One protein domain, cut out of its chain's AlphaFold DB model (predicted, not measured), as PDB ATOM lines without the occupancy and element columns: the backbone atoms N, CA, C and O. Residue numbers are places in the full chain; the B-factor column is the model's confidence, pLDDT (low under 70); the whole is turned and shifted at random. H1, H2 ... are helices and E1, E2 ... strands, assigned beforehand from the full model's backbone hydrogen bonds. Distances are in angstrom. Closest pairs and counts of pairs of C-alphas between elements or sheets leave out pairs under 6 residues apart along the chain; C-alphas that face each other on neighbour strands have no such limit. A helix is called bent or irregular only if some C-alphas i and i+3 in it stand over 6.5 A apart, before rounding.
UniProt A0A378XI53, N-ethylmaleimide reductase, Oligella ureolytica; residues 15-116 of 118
ATOM      1  N   GLN A  15      83.200  -2.921-234.480       97.75
ATOM      2  CA  GLN A  15      82.967  -2.768-233.043       97.75
ATOM      3  C   GLN A  15      84.245  -3.050-232.244       97.75
ATOM      4  O   GLN A  15      84.603  -2.263-231.368       97.75
ATOM      5  N   MET A  16      84.967  -4.127-232.570       98.31
ATOM      6  CA  MET A  16      86.242  -4.452-231.923       98.31
ATOM      7  C   MET A  16      87.301  -3.378-232.196       98.31
ATOM      8  O   MET A  16      88.040  -3.008-231.285       98.31
ATOM      9  N   VAL A  17      87.345  -2.814-233.411       98.50
ATOM     10  CA  VAL A  17      88.240  -1.686-233.736       98.50
ATOM     11  C   VAL A  17      87.977  -0.505-232.803       98.50
ATOM     12  O   VAL A  17      88.908   0.022-232.194       98.50
ATOM     13  N   SER A  18      86.709  -0.117-232.659       98.19
ATOM     14  CA  SER A  18      86.302   0.993-231.791       98.19
ATOM     15  C   SER A  18      86.629   0.714-230.322       98.19
ATOM     16  O   SER A  18      87.170   1.579-229.634       98.19
ATOM     17  N   TYR A  19      86.375  -0.516-229.871       97.94
ATOM     18  CA  TYR A  19      86.636  -0.973-228.508       97.94
ATOM     19  C   TYR A  19      88.123  -0.929-228.136       97.94
ATOM     20  O   TYR A  19      88.498  -0.337-227.128       97.94
ATOM     21  N   TYR A  20      89.012  -1.503-228.948       98.31
ATOM     22  CA  TYR A  20      90.444  -1.474-228.632       98.31
ATOM     23  C   TYR A  20      91.040  -0.073-228.774       98.31
ATOM     24  O   TYR A  20      91.873   0.330-227.958       98.31
ATOM     25  N   ARG A  21      90.575   0.709-229.756       98.38
ATOM     26  CA  ARG A  21      91.003   2.101-229.921       98.38
ATOM     27  C   ARG A  21      90.649   2.956-228.706       98.38
ATOM     28  O   ARG A  21      91.457   3.809-228.344       98.38
ATOM     29  N   SER A  22      89.507   2.732-228.049       98.31
ATOM     30  CA  SER A  22      89.122   3.537-226.883       98.31
ATOM     31  C   SER A  22      90.073   3.354-225.698       98.31
ATOM     32  O   SER A  22      90.397   4.332-225.032       98.31
ATOM     33  N   PHE A  23      90.592   2.141-225.458       98.12
ATOM     34  CA  PHE A  23      91.643   1.939-224.448       98.12
ATOM     35  C   PHE A  23      92.923   2.685-224.818       98.12
ATOM     36  O   PHE A  23      93.542   3.332-223.975       98.12
ATOM     37  N   ALA A  24      93.296   2.630-226.093       98.12
ATOM     38  CA  ALA A  24      94.496   3.279-226.594       98.12
ATOM     39  C   ALA A  24      94.406   4.813-226.432       98.12
ATOM     40  O   ALA A  24      95.322   5.449-225.919       98.12
ATOM     41  N   GLN A  25      93.247   5.398-226.759       98.38
ATOM     42  CA  GLN A  25      92.931   6.815-226.526       98.38
ATOM     43  C   GLN A  25      92.854   7.184-225.039       98.38
ATOM     44  O   GLN A  25      93.161   8.314-224.675       98.38
ATOM     45  N   GLY A  26      92.486   6.233-224.176       98.25
ATOM     46  CA  GLY A  26      92.490   6.388-222.721       98.25
ATOM     47  C   GLY A  26      93.884   6.410-222.081       98.25
ATOM     48  O   GLY A  26      93.976   6.502-220.860       98.25
ATOM     49  N   GLY A  27      94.963   6.313-222.868       97.69
ATOM     50  CA  GLY A  27      96.344   6.421-222.383       97.69
ATOM     51  C   GLY A  27      97.003   5.092-222.002       97.69
ATOM     52  O   GLY A  27      98.046   5.090-221.350       97.69
ATOM     53  N   PHE A  28      96.431   3.950-222.395       98.31
ATOM     54  CA  PHE A  28      97.032   2.642-222.127       98.31
ATOM     55  C   PHE A  28      98.301   2.450-222.972       98.31
ATOM     56  O   PHE A  28      98.254   2.520-224.201       98.31
ATOM     57  N   GLY A  29      99.436   2.156-222.330       97.62
ATOM     58  CA  GLY A  29     100.705   1.900-223.030       97.62
ATOM     59  C   GLY A  29     100.756   0.544-223.749       97.62
ATOM     60  O   GLY A  29     101.398   0.414-224.791       97.62
ATOM     61  N   LEU A  30     100.041  -0.452-223.220       98.38
ATOM     62  CA  LEU A  30      99.931  -1.797-223.778       98.38
ATOM     63  C   LEU A  30      98.495  -2.305-223.647       98.38
ATOM     64  O   LEU A  30      97.880  -2.197-222.587       98.38
ATOM     65  N   ILE A  31      98.001  -2.903-224.722       98.50
ATOM     66  CA  ILE A  31      96.708  -3.572-224.810       98.50
ATOM     67  C   ILE A  31      96.954  -5.048-225.121       98.50
ATOM     68  O   ILE A  31      97.764  -5.393-225.978       98.50
ATOM     69  N   ILE A  32      96.243  -5.930-224.429       98.25
ATOM     70  CA  ILE A  32      96.234  -7.366-224.717       98.25
ATOM     71  C   ILE A  32      94.852  -7.691-225.276       98.25
ATOM     72  O   ILE A  32      93.844  -7.283-224.688       98.25
ATOM     73  N   THR A  33      94.796  -8.377-226.419       97.75
ATOM     74  CA  THR A  33      93.517  -8.768-227.026       97.75
ATOM     75  C   THR A  33      92.729  -9.707-226.110       97.75
ATOM     76  O   THR A  33      93.207 -10.202-225.088       97.75
ATOM     77  N   GLU A  34      91.490  -9.988-226.492       96.38
ATOM     78  CA  GLU A  34      90.831 -11.207-226.045       96.38
ATOM     79  C   GLU A  34      91.548 -12.460-226.563       96.38
ATOM     80  O   GLU A  34      92.419 -12.376-227.434       96.38
ATOM     81  N   GLY A  35      91.190 -13.620-226.008       96.31
ATOM     82  CA  GLY A  35      91.778 -14.892-226.406       96.31
ATOM     83  C   GLY A  35      91.423 -15.244-227.848       96.31
ATOM     84  O   GLY A  35      90.246 -15.390-228.173       96.31
ATOM     85  N   LEU A  36      92.439 -15.420-228.688       96.69
ATOM     86  CA  LEU A  36      92.305 -15.849-230.075       96.69
ATOM     87  C   LEU A  36      92.473 -17.365-230.143       96.69
ATOM     88  O   LEU A  36      93.485 -17.888-229.670       96.69
ATOM     89  N   TYR A  37      91.492 -18.069-230.708       94.75
ATOM     90  CA  TYR A  37      91.617 -19.515-230.900       94.75
ATOM     91  C   TYR A  37      92.578 -19.837-232.052       94.75
ATOM     92  O   TYR A  37      92.637 -19.107-233.043       94.75
ATOM     93  N   THR A  38      93.325 -20.934-231.924       95.06
ATOM     94  CA  THR A  38      94.403 -21.312-232.860       95.06
ATOM     95  C   THR A  38      94.086 -22.468-233.791       95.06
ATOM     96  O   THR A  38      94.890 -22.786-234.661       95.06
ATOM     97  N   ASP A  39      92.920 -23.084-233.646       91.94
ATOM     98  CA  ASP A  39      92.429 -24.087-234.582       91.94
ATOM     99  C   ASP A  39      90.893 -24.149-234.561       91.94
ATOM    100  O   ASP A  39      90.251 -23.710-233.601       91.94
ATOM    101  N   ASP A  40      90.311 -24.696-235.626       86.38
ATOM    102  CA  ASP A  40      88.868 -24.853-235.840       86.38
ATOM    103  C   ASP A  40      88.298 -26.163-235.256       86.38
ATOM    104  O   ASP A  40      87.142 -26.512-235.490       86.38
ATOM    105  N   ARG A  41      89.074 -26.905-234.457       87.31
ATOM    106  CA  ARG A  41      88.701 -28.237-233.950       87.31
ATOM    107  C   ARG A  41      88.570 -28.302-232.434       87.31
ATOM    108  O   ARG A  41      87.661 -28.939-231.917       87.31
ATOM    109  N   HIS A  42      89.461 -27.674-231.692       88.94
ATOM    110  CA  HIS A  42      89.675 -27.951-230.278       88.94
ATOM    111  C   HIS A  42      89.974 -26.694-229.454       88.94
ATOM    112  O   HIS A  42      89.686 -26.678-228.255       88.94
ATOM    113  N   SER A  43      90.502 -25.632-230.072       91.38
ATOM    114  CA  SER A  43      90.842 -24.399-229.352       91.38
ATOM    115  C   SER A  43      89.637 -23.537-228.971       91.38
ATOM    116  O   SER A  43      89.710 -22.819-227.970       91.38
ATOM    117  N   LEU A  44      88.554 -23.576-229.754       88.81
ATOM    118  CA  LEU A  44      87.429 -22.646-229.628       88.81
ATOM    119  C   LEU A  44      86.718 -22.773-228.273       88.81
ATOM    120  O   LEU A  44      86.144 -23.808-227.948       88.81
ATOM    121  N   GLY A  45      86.724 -21.706-227.480       87.88
ATOM    122  CA  GLY A  45      86.033 -21.658-226.193       87.88
ATOM    123  C   GLY A  45      84.580 -21.225-226.311       87.88
ATOM    124  O   GLY A  45      83.726 -21.806-225.641       87.88
ATOM    125  N   TYR A  46      84.305 -20.235-227.163       86.81
ATOM    126  CA  TYR A  46      83.015 -19.548-227.236       86.81
ATOM    127  C   TYR A  46      82.578 -19.298-228.681       86.81
ATOM    128  O   TYR A  46      83.404 -19.097-229.568       86.81
ATOM    129  N   ILE A  47      81.265 -19.231-228.904       86.25
ATOM    130  CA  ILE A  47      80.708 -18.688-230.151       86.25
ATOM    131  C   ILE A  47      81.060 -17.197-230.218       86.25
ATOM    132  O   ILE A  47      81.068 -16.533-229.183       86.25
ATOM    133  N   PHE A  48      81.373 -16.693-231.415       91.12
ATOM    134  CA  PHE A  48      81.818 -15.310-231.648       91.12
ATOM    135  C   PHE A  48      83.140 -14.938-230.963       91.12
ATOM    136  O   PHE A  48      83.497 -13.762-230.877       91.12
ATOM    137  N   GLN A  49      83.907 -15.929-230.501       93.81
ATOM    138  CA  GLN A  49      85.311 -15.722-230.175       93.81
ATOM    139  C   GLN A  49      86.086 -15.432-231.473       93.81
ATOM    140  O   GLN A  49      85.811 -16.070-232.488       93.81
ATOM    141  N   PRO A  50      87.045 -14.499-231.484       95.94
ATOM    142  CA  PRO A  50      87.896 -14.284-232.648       95.94
ATOM    143  C   PRO A  50      88.952 -15.381-232.820       95.94
ATOM    144  O   PRO A  50      89.429 -15.970-231.846       95.94
ATOM    145  N   GLY A  51      89.333 -15.622-234.073       95.38
ATOM    146  CA  GLY A  51      90.315 -16.636-234.456       95.38
ATOM    147  C   GLY A  51      91.649 -16.061-234.913       95.38
ATOM    148  O   GLY A  51      91.766 -14.870-235.215       95.38
ATOM    149  N   MET A  52      92.649 -16.938-234.957       97.00
ATOM    150  CA  MET A  52      93.953 -16.729-235.586       97.00
ATOM    151  C   MET A  52      94.421 -18.041-236.244       97.00
ATOM    152  O   MET A  52      95.460 -18.597-235.897       97.00
ATOM    153  N   VAL A  53      93.588 -18.581-237.137       96.12
ATOM    154  CA  VAL A  53      93.757 -19.893-237.794       96.12
ATOM    155  C   VAL A  53      94.106 -19.756-239.273       96.12
ATOM    156  O   VAL A  53      94.816 -20.593-239.822       96.12
ATOM    157  N   ASN A  54      93.586 -18.720-239.930       96.12
ATOM    158  CA  ASN A  54      93.744 -18.511-241.363       96.12
ATOM    159  C   ASN A  54      94.034 -17.042-241.696       96.12
ATOM    160  O   ASN A  54      93.825 -16.142-240.879       96.12
ATOM    161  N   ASP A  55      94.467 -16.809-242.934       98.06
ATOM    162  CA  ASP A  55      94.796 -15.480-243.447       98.06
ATOM    163  C   ASP A  55      93.640 -14.478-243.349       98.06
ATOM    164  O   ASP A  55      93.869 -13.280-243.213       98.06
ATOM    165  N   GLU A  56      92.389 -14.922-243.488       98.06
ATOM    166  CA  GLU A  56      91.237 -14.019-243.442       98.06
ATOM    167  C   GLU A  56      91.061 -13.445-242.032       98.06
ATOM    168  O   GLU A  56      90.882 -12.235-241.856       98.06
ATOM    169  N   GLN A  57      91.205 -14.300-241.019       97.44
ATOM    170  CA  GLN A  57      91.205 -13.913-239.615       97.44
ATOM    171  C   GLN A  57      92.380 -12.985-239.303       97.44
ATOM    172  O   GLN A  57      92.159 -11.905-238.751       97.44
ATOM    173  N   GLU A  58      93.596 -13.329-239.732       97.56
ATOM    174  CA  GLU A  58      94.779 -12.469-239.581       97.56
ATOM    175  C   GLU A  58      94.547 -11.074-240.193       97.56
ATOM    176  O   GLU A  58      94.709 -10.042-239.530       97.56
ATOM    177  N   ARG A  59      94.092 -11.022-241.450       98.44
ATOM    178  CA  ARG A  59      93.821  -9.763-242.158       98.44
ATOM    179  C   ARG A  59      92.742  -8.943-241.461       98.44
ATOM    180  O   ARG A  59      92.877  -7.723-241.377       98.44
ATOM    181  N   SER A  60      91.701  -9.581-240.920       98.38
ATOM    182  CA  SER A  60      90.640  -8.874-240.189       98.38
ATOM    183  C   SER A  60      91.184  -8.102-238.976       98.38
ATOM    184  O   SER A  60      90.779  -6.962-238.731       98.38
ATOM    185  N   TRP A  61      92.185  -8.654-238.279       98.38
ATOM    186  CA  TRP A  61      92.826  -8.027-237.119       98.38
ATOM    187  C   TRP A  61      93.703  -6.823-237.466       98.38
ATOM    188  O   TRP A  61      93.916  -5.958-236.613       98.38
ATOM    189  N   SER A  62      94.156  -6.699-238.717       98.12
ATOM    190  CA  SER A  62      95.005  -5.579-239.145       98.12
ATOM    191  C   SER A  62      94.349  -4.219-238.885       98.12
ATOM    192  O   SER A  62      95.025  -3.272-238.484       98.12
ATOM    193  N   LYS A  63      93.019  -4.109-239.033       97.81
ATOM    194  CA  LYS A  63      92.280  -2.869-238.728       97.81
ATOM    195  C   LYS A  63      92.385  -2.482-237.252       97.81
ATOM    196  O   LYS A  63      92.606  -1.313-236.942       97.81
ATOM    197  N   VAL A  64      92.254  -3.460-236.356       98.44
ATOM    198  CA  VAL A  64      92.362  -3.257-234.907       98.44
ATOM    199  C   VAL A  64      93.779  -2.825-234.539       98.44
ATOM    200  O   VAL A  64      93.961  -1.818-233.856       98.44
ATOM    201  N   VAL A  65      94.783  -3.551-235.040       98.56
ATOM    202  CA  VAL A  65      96.198  -3.261-234.779       98.56
ATOM    203  C   VAL A  65      96.561  -1.855-235.253       98.56
ATOM    204  O   VAL A  65      97.144  -1.081-234.496       98.56
ATOM    205  N   ASN A  66      96.144  -1.485-236.465       98.62
ATOM    206  CA  ASN A  66      96.386  -0.153-237.015       98.62
ATOM    207  C   ASN A  66      95.725   0.948-236.177       98.62
ATOM    208  O   ASN A  66      96.365   1.958-235.891       98.62
ATOM    209  N   ALA A  67      94.474   0.757-235.750       98.50
ATOM    210  CA  ALA A  67      93.760   1.745-234.943       98.50
ATOM    211  C   ALA A  67      94.422   1.991-233.579       98.50
ATOM    212  O   ALA A  67      94.440   3.130-233.113       98.50
ATOM    213  N   VAL A  68      94.989   0.951-232.959       98.75
ATOM    214  CA  VAL A  68      95.754   1.082-231.710       98.75
ATOM    215  C   VAL A  68      97.117   1.726-231.958       98.75
ATOM    216  O   VAL A  68      97.491   2.661-231.259       98.75
ATOM    217  N   HIS A  69      97.858   1.290-232.976       98.62
ATOM    218  CA  HIS A  69      99.178   1.856-233.265       98.62
ATOM    219  C   HIS A  69      99.128   3.345-233.634       98.62
ATOM    220  O   HIS A  69     100.054   4.084-233.303       98.62
ATOM    221  N   GLN A  70      98.041   3.814-234.256       98.31
ATOM    222  CA  GLN A  70      97.833   5.234-234.563       98.31
ATOM    223  C   GLN A  70      97.762   6.137-233.321       98.31
ATOM    224  O   GLN A  70      97.946   7.343-233.454       98.31
ATOM    225  N   THR A  71      97.516   5.594-232.124       97.62
ATOM    226  CA  THR A  71      97.540   6.369-230.869       97.62
ATOM    227  C   THR A  71      98.901   6.329-230.166       97.62
ATOM    228  O   THR A  71      99.054   6.928-229.108       97.62
ATOM    229  N   GLY A  72      99.882   5.603-230.716       97.25
ATOM    230  CA  GLY A  72     101.188   5.361-230.094       97.25
ATOM    231  C   GLY A  72     101.218   4.198-229.092       97.25
ATOM    232  O   GLY A  72     102.298   3.809-228.648       97.25
ATOM    233  N   SER A  73     100.065   3.602-228.774       98.69
ATOM    234  CA  SER A  73      99.956   2.431-227.898       98.69
ATOM    235  C   SER A  73     100.438   1.151-228.590       98.69
ATOM    236  O   SER A  73     100.492   1.064-229.819       98.69
ATOM    237  N   LYS A  74     100.776   0.125-227.801       98.56
ATOM    238  CA  LYS A  74     101.114  -1.217-228.302       98.56
ATOM    239  C   LYS A  74      99.964  -2.192-228.092       98.56
ATOM    240  O   LYS A  74      99.201  -2.053-227.139       98.56
ATOM    241  N   ILE A  75      99.876  -3.204-228.951       98.69
ATOM    242  CA  ILE A  75      98.926  -4.309-228.809       98.69
ATOM    243  C   ILE A  75      99.621  -5.653-229.005       98.69
ATOM    244  O   ILE A  75     100.491  -5.777-229.866       98.69
ATOM    245  N   ILE A  76      99.239  -6.654-228.211       98.44
ATOM    246  CA  ILE A  76      99.679  -8.045-228.375       98.44
ATOM    247  C   ILE A  76      98.485  -8.997-228.373       98.44
ATOM    248  O   ILE A  76      97.509  -8.791-227.645       98.44
ATOM    249  N   ALA A  77      98.578 -10.050-229.185       97.75
ATOM    250  CA  ALA A  77      97.564 -11.090-229.265       97.75
ATOM    251  C   ALA A  77      97.701 -12.086-228.104       97.75
ATOM    252  O   ALA A  77      98.767 -12.669-227.900       97.75
ATOM    253  N   GLN A  78      96.615 -12.318-227.368       97.88
ATOM    254  CA  GLN A  78      96.518 -13.446-226.446       97.88
ATOM    255  C   GLN A  78      96.102 -14.697-227.222       97.88
ATOM    256  O   GLN A  78      94.975 -14.785-227.695       97.88
ATOM    257  N   ILE A  79      96.980 -15.690-227.307       96.31
ATOM    258  CA  ILE A  79      96.654 -16.998-227.887       96.31
ATOM    259  C   ILE A  79      95.955 -17.879-226.844       96.31
ATOM    260  O   ILE A  79      96.396 -17.942-225.696       96.31
ATOM    261  N   MET A  80      94.861 -18.547-227.226       95.12
ATOM    262  CA  MET A  80      94.007 -19.298-226.302       95.12
ATOM    263  C   MET A  80      93.557 -20.650-226.873       95.12
ATOM    264  O   MET A  80      93.027 -20.725-227.975       95.12
ATOM    265  N   HIS A  81      93.656 -21.698-226.052       94.38
ATOM    266  CA  HIS A  81      93.051 -23.007-226.300       94.38
ATOM    267  C   HIS A  81      92.138 -23.373-225.120       94.38
ATOM    268  O   HIS A  81      92.597 -23.452-223.980       94.38
ATOM    269  N   ALA A  82      90.847 -23.605-225.367       92.19
ATOM    270  CA  ALA A  82      89.863 -23.848-224.304       92.19
ATOM    271  C   ALA A  82      90.010 -25.216-223.610       92.19
ATOM    272  O   ALA A  82      89.614 -25.387-222.456       92.19
ATOM    273  N   GLY A  83      90.595 -26.199-224.297       92.50
ATOM    274  CA  GLY A  83      90.893 -27.513-223.725       92.50
ATOM    275  C   GLY A  83      89.615 -28.246-223.324       92.50
ATOM    276  O   GLY A  83      88.646 -28.283-224.078       92.50
ATOM    277  N   ALA A  84      89.568 -28.780-222.103       90.44
ATOM    278  CA  ALA A  84      88.375 -29.452-221.582       90.44
ATOM    279  C   ALA A  84      87.148 -28.516-221.463       90.44
ATOM    280  O   ALA A  84      86.012 -28.986-221.363       90.44
ATOM    281  N   LEU A  85      87.377 -27.197-221.471       87.94
ATOM    282  CA  LEU A  85      86.376 -26.146-221.283       87.94
ATOM    283  C   LEU A  85      85.853 -25.565-222.607       87.94
ATOM    284  O   LEU A  85      85.340 -24.448-222.616       87.94
ATOM    285  N   VAL A  86      85.951 -26.280-223.731       84.94
ATOM    286  CA  VAL A  86      85.208 -25.914-224.955       84.94
ATOM    287  C   VAL A  86      83.711 -25.889-224.621       84.94
ATOM    288  O   VAL A  86      83.128 -26.935-224.304       84.94
ATOM    289  N   HIS A  87      83.093 -24.701-224.657       72.19
ATOM    290  CA  HIS A  87      81.669 -24.536-224.342       72.19
ATOM    291  C   HIS A  87      80.785 -24.751-225.568       72.19
ATOM    292  O   HIS A  87      79.682 -25.272-225.433       72.19
ATOM    293  N   CYS A  88      81.261 -24.380-226.755       67.00
ATOM    294  CA  CYS A  88      80.575 -24.643-228.008       67.00
ATOM    295  C   CYS A  88      81.599 -24.793-229.130       67.00
ATOM    296  O   CYS A  88      82.440 -23.913-229.312       67.00
ATOM    297  N   ASN A  89      81.500 -25.886-229.886       70.94
ATOM    298  CA  ASN A  89      82.213 -26.039-231.141       70.94
ATOM    299  C   ASN A  89      81.207 -26.264-232.287       70.94
ATOM    300  O   ASN A  89      80.624 -27.353-232.370       70.94
ATOM    301  N   PRO A  90      81.001 -25.272-233.175       65.56
ATOM    302  CA  PRO A  90      80.107 -25.414-234.319       65.56
ATOM    303  C   PRO A  90      80.622 -26.428-235.352       65.56
ATOM    304  O   PRO A  90      79.826 -26.978-236.108       65.56
ATOM    305  N   PHE A  91      81.921 -26.733-235.352       67.94
ATOM    306  CA  PHE A  91      82.564 -27.691-236.257       67.94
ATOM    307  C   PHE A  91      82.398 -29.150-235.806       67.94
ATOM    308  O   PHE A  91      82.821 -30.078-236.483       67.94
ATOM    309  N   GLY A  92      81.743 -29.370-234.663       65.75
ATOM    310  CA  GLY A  92      81.291 -30.686-234.226       65.75
ATOM    311  C   GLY A  92      82.356 -31.605-233.637       65.75
ATOM    312  O   GLY A  92      82.057 -32.769-233.380       65.75
ATOM    313  N   HIS A  93      83.550 -31.081-233.372       70.56
ATOM    314  CA  HIS A  93      84.611 -31.796-232.676       70.56
ATOM    315  C   HIS A  93      84.485 -31.673-231.150       70.56
ATOM    316  O   HIS A  93      84.034 -30.651-230.621       70.56
ATOM    317  N   ASP A  94      84.931 -32.714-230.447       73.88
ATOM    318  CA  ASP A  94      84.976 -32.742-228.988       73.88
ATOM    319  C   ASP A  94      86.157 -31.937-228.420       73.88
ATOM    320  O   ASP A  94      87.174 -31.690-229.075       73.88
ATOM    321  N   SER A  95      86.020 -31.544-227.152       85.56
ATOM    322  CA  SER A  95      87.113 -30.971-226.362       85.56
ATOM    323  C   SER A  95      88.242 -31.978-226.172       85.56
ATOM    324  O   SER A  95      87.976 -33.121-225.802       85.56
ATOM    325  N   ILE A  96      89.491 -31.525-226.291       91.06
ATOM    326  CA  ILE A  96      90.673 -32.305-225.893       91.06
ATOM    327  C   ILE A  96      91.239 -31.804-224.566       91.06
ATOM    328  O   ILE A  96      91.125 -30.627-224.218       91.06
ATOM    329  N   ALA A  97      91.858 -32.709-223.818       93.06
ATOM    330  CA  ALA A  97      92.430 -32.443-222.507       93.06
ATOM    331  C   ALA A  97      93.612 -33.390-222.248       93.06
ATOM    332  O   ALA A  97      93.660 -34.466-222.842       93.06
ATOM    333  N   PRO A  98      94.540 -33.043-221.338       95.19
ATOM    334  CA  PRO A  98      95.649 -33.931-220.980       95.19
ATOM    335  C   PRO A  98      95.196 -35.236-220.299       95.19
ATOM    336  O   PRO A  98      95.937 -36.213-220.311       95.19
ATOM    337  N   SER A  99      93.985 -35.264-219.730       95.44
ATOM    338  CA  SER A  99      93.412 -36.424-219.039       95.44
ATOM    339  C   SER A  99      91.919 -36.558-219.336       95.44
ATOM    340  O   SER A  99      91.235 -35.559-219.561       95.44
ATOM    341  N   ALA A 100      91.392 -37.781-219.239       92.50
ATOM    342  CA  ALA A 100      89.964 -38.090-219.364       92.50
ATOM    343  C   ALA A 100      89.165 -37.683-218.105       92.50
ATOM    344  O   ALA A 100      88.502 -38.503-217.472       92.50
ATOM    345  N   VAL A 101      89.267 -36.413-217.706       91.06
ATOM    346  CA  VAL A 101      88.573 -35.844-216.546       91.06
ATOM    347  C   VAL A 101      87.583 -34.796-217.027       91.06
ATOM    348  O   VAL A 101      87.968 -33.781-217.605       91.06
ATOM    349  N   GLN A 102      86.300 -35.030-216.757       88.06
ATOM    350  CA  GLN A 102      85.239 -34.089-217.092       88.06
ATOM    351  C   GLN A 102      85.291 -32.874-216.149       88.06
ATOM    352  O   GLN A 102      85.223 -33.053-214.926       88.06
ATOM    353  N   PRO A 103      85.377 -31.633-216.671       87.75
ATOM    354  CA  PRO A 103      85.274 -30.445-215.837       87.75
ATOM    355  C   PRO A 103      83.937 -30.387-215.100       87.75
ATOM    356  O   PRO A 103      82.895 -30.764-215.642       87.75
ATOM    357  N   LYS A 104      83.968 -29.880-213.867       88.31
ATOM    358  CA  LYS A 104      82.755 -29.628-213.082       88.31
ATOM    359  C   LYS A 104      81.939 -28.504-213.731       88.31
ATOM    360  O   LYS A 104      82.510 -27.529-214.209       88.31
ATOM    361  N   GLY A 105      80.614 -28.619-213.671       81.38
ATOM    362  CA  GLY A 105      79.674 -27.649-214.242       81.38
ATOM    363  C   GLY A 105      78.961 -28.172-215.491       81.38
ATOM    364  O   GLY A 105      79.222 -29.278-215.960       81.38
ATOM    365  N   ALA A 106      78.025 -27.378-216.005       73.25
ATOM    366  CA  ALA A 106      77.304 -27.682-217.237       73.25
ATOM    367  C   ALA A 106      77.949 -26.943-218.414       73.25
ATOM    368  O   ALA A 106      78.251 -25.754-218.309       73.25
ATOM    369  N   LYS A 107      78.123 -27.629-219.550       68.19
ATOM    370  CA  LYS A 107      78.434 -26.949-220.812       68.19
ATOM    371  C   LYS A 107      77.214 -26.134-221.249       68.19
ATOM    372  O   LYS A 107      76.074 -26.533-220.992       68.19
ATOM    373  N   ALA A 108      77.452 -25.009-221.921       64.88
ATOM    374  CA  ALA A 108      76.380 -24.302-222.611       64.88
ATOM    375  C   ALA A 108      75.689 -25.271-223.587       64.88
ATOM    376  O   ALA A 108      76.334 -26.165-224.144       64.88
ATOM    377  N   LYS A 109      74.371 -25.131-223.778       60.72
ATOM    378  CA  LYS A 109      73.670 -25.943-224.780       60.72
ATOM    379  C   LYS A 109      74.314 -25.693-226.143       60.72
ATOM    380  O   LYS A 109      74.559 -24.548-226.512       60.72
ATOM    381  N   ARG A 110      74.585 -26.779-226.867       57.12
ATOM    382  CA  ARG A 110      75.108 -26.747-228.233       57.12
ATOM    383  C   ARG A 110      74.120 -25.951-229.095       57.12
ATOM    384  O   ARG A 110      72.982 -26.380-229.243       57.12
ATOM    385  N   MET A 111      74.535 -24.787-229.584       57.50
ATOM    386  CA  MET A 111      73.805 -24.038-230.610       57.50
ATOM    387  C   MET A 111      74.375 -24.440-231.967       57.50
ATOM    388  O   MET A 111      75.599 -24.491-232.117       57.50
ATOM    389  N   ASN A 112      73.517 -24.763-232.934       54.88
ATOM    390  CA  ASN A 112      73.976 -25.064-234.284       54.88
ATOM    391  C   ASN A 112      74.175 -23.752-235.059       54.88
ATOM    392  O   ASN A 112      73.508 -22.756-234.800       54.88
ATOM    393  N   VAL A 113      75.071 -23.752-236.051       52.41
ATOM    394  CA  VAL A 113      75.319 -22.590-236.934       52.41
ATOM    395  C   VAL A 113      74.041 -21.992-237.557       52.41
ATOM    396  O   VAL A 113      73.942 -20.769-237.596       52.41
ATOM    397  N   PRO A 114      73.034 -22.781-237.989       53.31
ATOM    398  CA  PRO A 114      71.762 -22.241-238.476       53.31
ATOM    399  C   PRO A 114      70.972 -21.443-237.427       53.31
ATOM    400  O   PRO A 114      70.209 -20.562-237.803       53.31
ATOM    401  N   ASP A 115      71.183 -21.699-236.132       52.91
ATOM    402  CA  ASP A 115      70.517 -20.981-235.036       52.91
ATOM    403  C   ASP A 115      71.149 -19.594-234.779       52.91
ATOM    404  O   ASP A 115      70.652 -18.839-233.949       52.91
ATOM    405  N   LEU A 116      72.252 -19.260-235.468       53.66
ATOM    406  CA  LEU A 116      73.043 -18.033-235.282       53.66
ATOM    407  C   LEU A 116      72.901 -17.018-236.437       53.66
ATOM    408  O   LEU A 116      73.579 -15.993-236.418       53.66
TER     409      LEU A 116
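This is residues 15 to 116 of the 118 residues of the protein "N-ethylmaleimide reductase" of Oligella ureolytica (UniProt A0A378XI53). Two helices side by side, H1 and H2, pack on a ribbon of two parallel strands, E1 and E2, and these four make one end of an elongated shape. The other end is loops: the long stretch of residues 81 to 112 makes much of it, and the four-residue H3 lies at its end, away from H1, H2 and E1. The printed part has 102 residues, with three named helices and two named strands in the order H1, E1, H2, E2, H3; the class is mixed, helices and strands, with under half of the residues in named elements. It is loose, with a radius of gyration of the C-alphas of 15.9 A, and spans 46 by 29 by 22 A.

H1, residues 15 to 25, touches H2, residues 55 to 69; H2 touches H1 with its residues 63 to 68 alone. Their closest C-alphas are those of Val 17 and Val 64, 4.6 A apart, and they run the same way at a shallow tilt of 30 degrees. A tight link joins H1 to E1, residues 30 to 37; the closest C-alphas of the two are those of Ala 24 and Ile 31, 7.4 A apart. E1 and E2, residues 74 to 80, are parallel neighbours at 26 degrees; N 31 and O 74, 2.8 A apart, and N 80 and O 36, 2.9 A apart, are within hydrogen-bond range. E1, H2 and E2 form a strand-helix-strand unit, two parallel neighbour strands with a helix between them in the chain, and its crossover is right-handed. The closest C-alphas of H2 and E2 are those of Val 65 and Ile 75, 6.6 A apart. E1 and H2 are near each other, with 6 pairs of C-alphas within 10 A. H1 and E2 are only just apart, at 8.2 A. H3, residues 113 to 116, is apart from H1, E1 and H2. Within hydrogen-bond range are 6 of 7 O i to N i+4 pairs in H1 and 9 of 11 in H2; H3 is too short for such a pair.

H1 begins at C-alpha 15, (82.967, -2.768, -233.043), and is 15.3 A long from first to last C-alpha. E1 is 20.8 A long, H2 20.6 A and E2 19.5 A, E2 ending at C-alpha 80, (94.007, -19.298, -226.302). H2 is neither bent nor irregular, but only just: C-alphas 60 and 63 are 6.4 A apart. H3, 5.4 A long, ends at C-alpha 116, (73.043, -18.033, -235.282).

The two C-alphas farthest apart are those of Gln 70 and Ala 100, 46.6 A. The printed part has no cut. The links E1 to H2, 17 residues, and E2 to H3, 32 residues, are long. Mean pLDDT of the printed part is 89.1; residues 88, 90 to 92 and 107 to 116 are under 70.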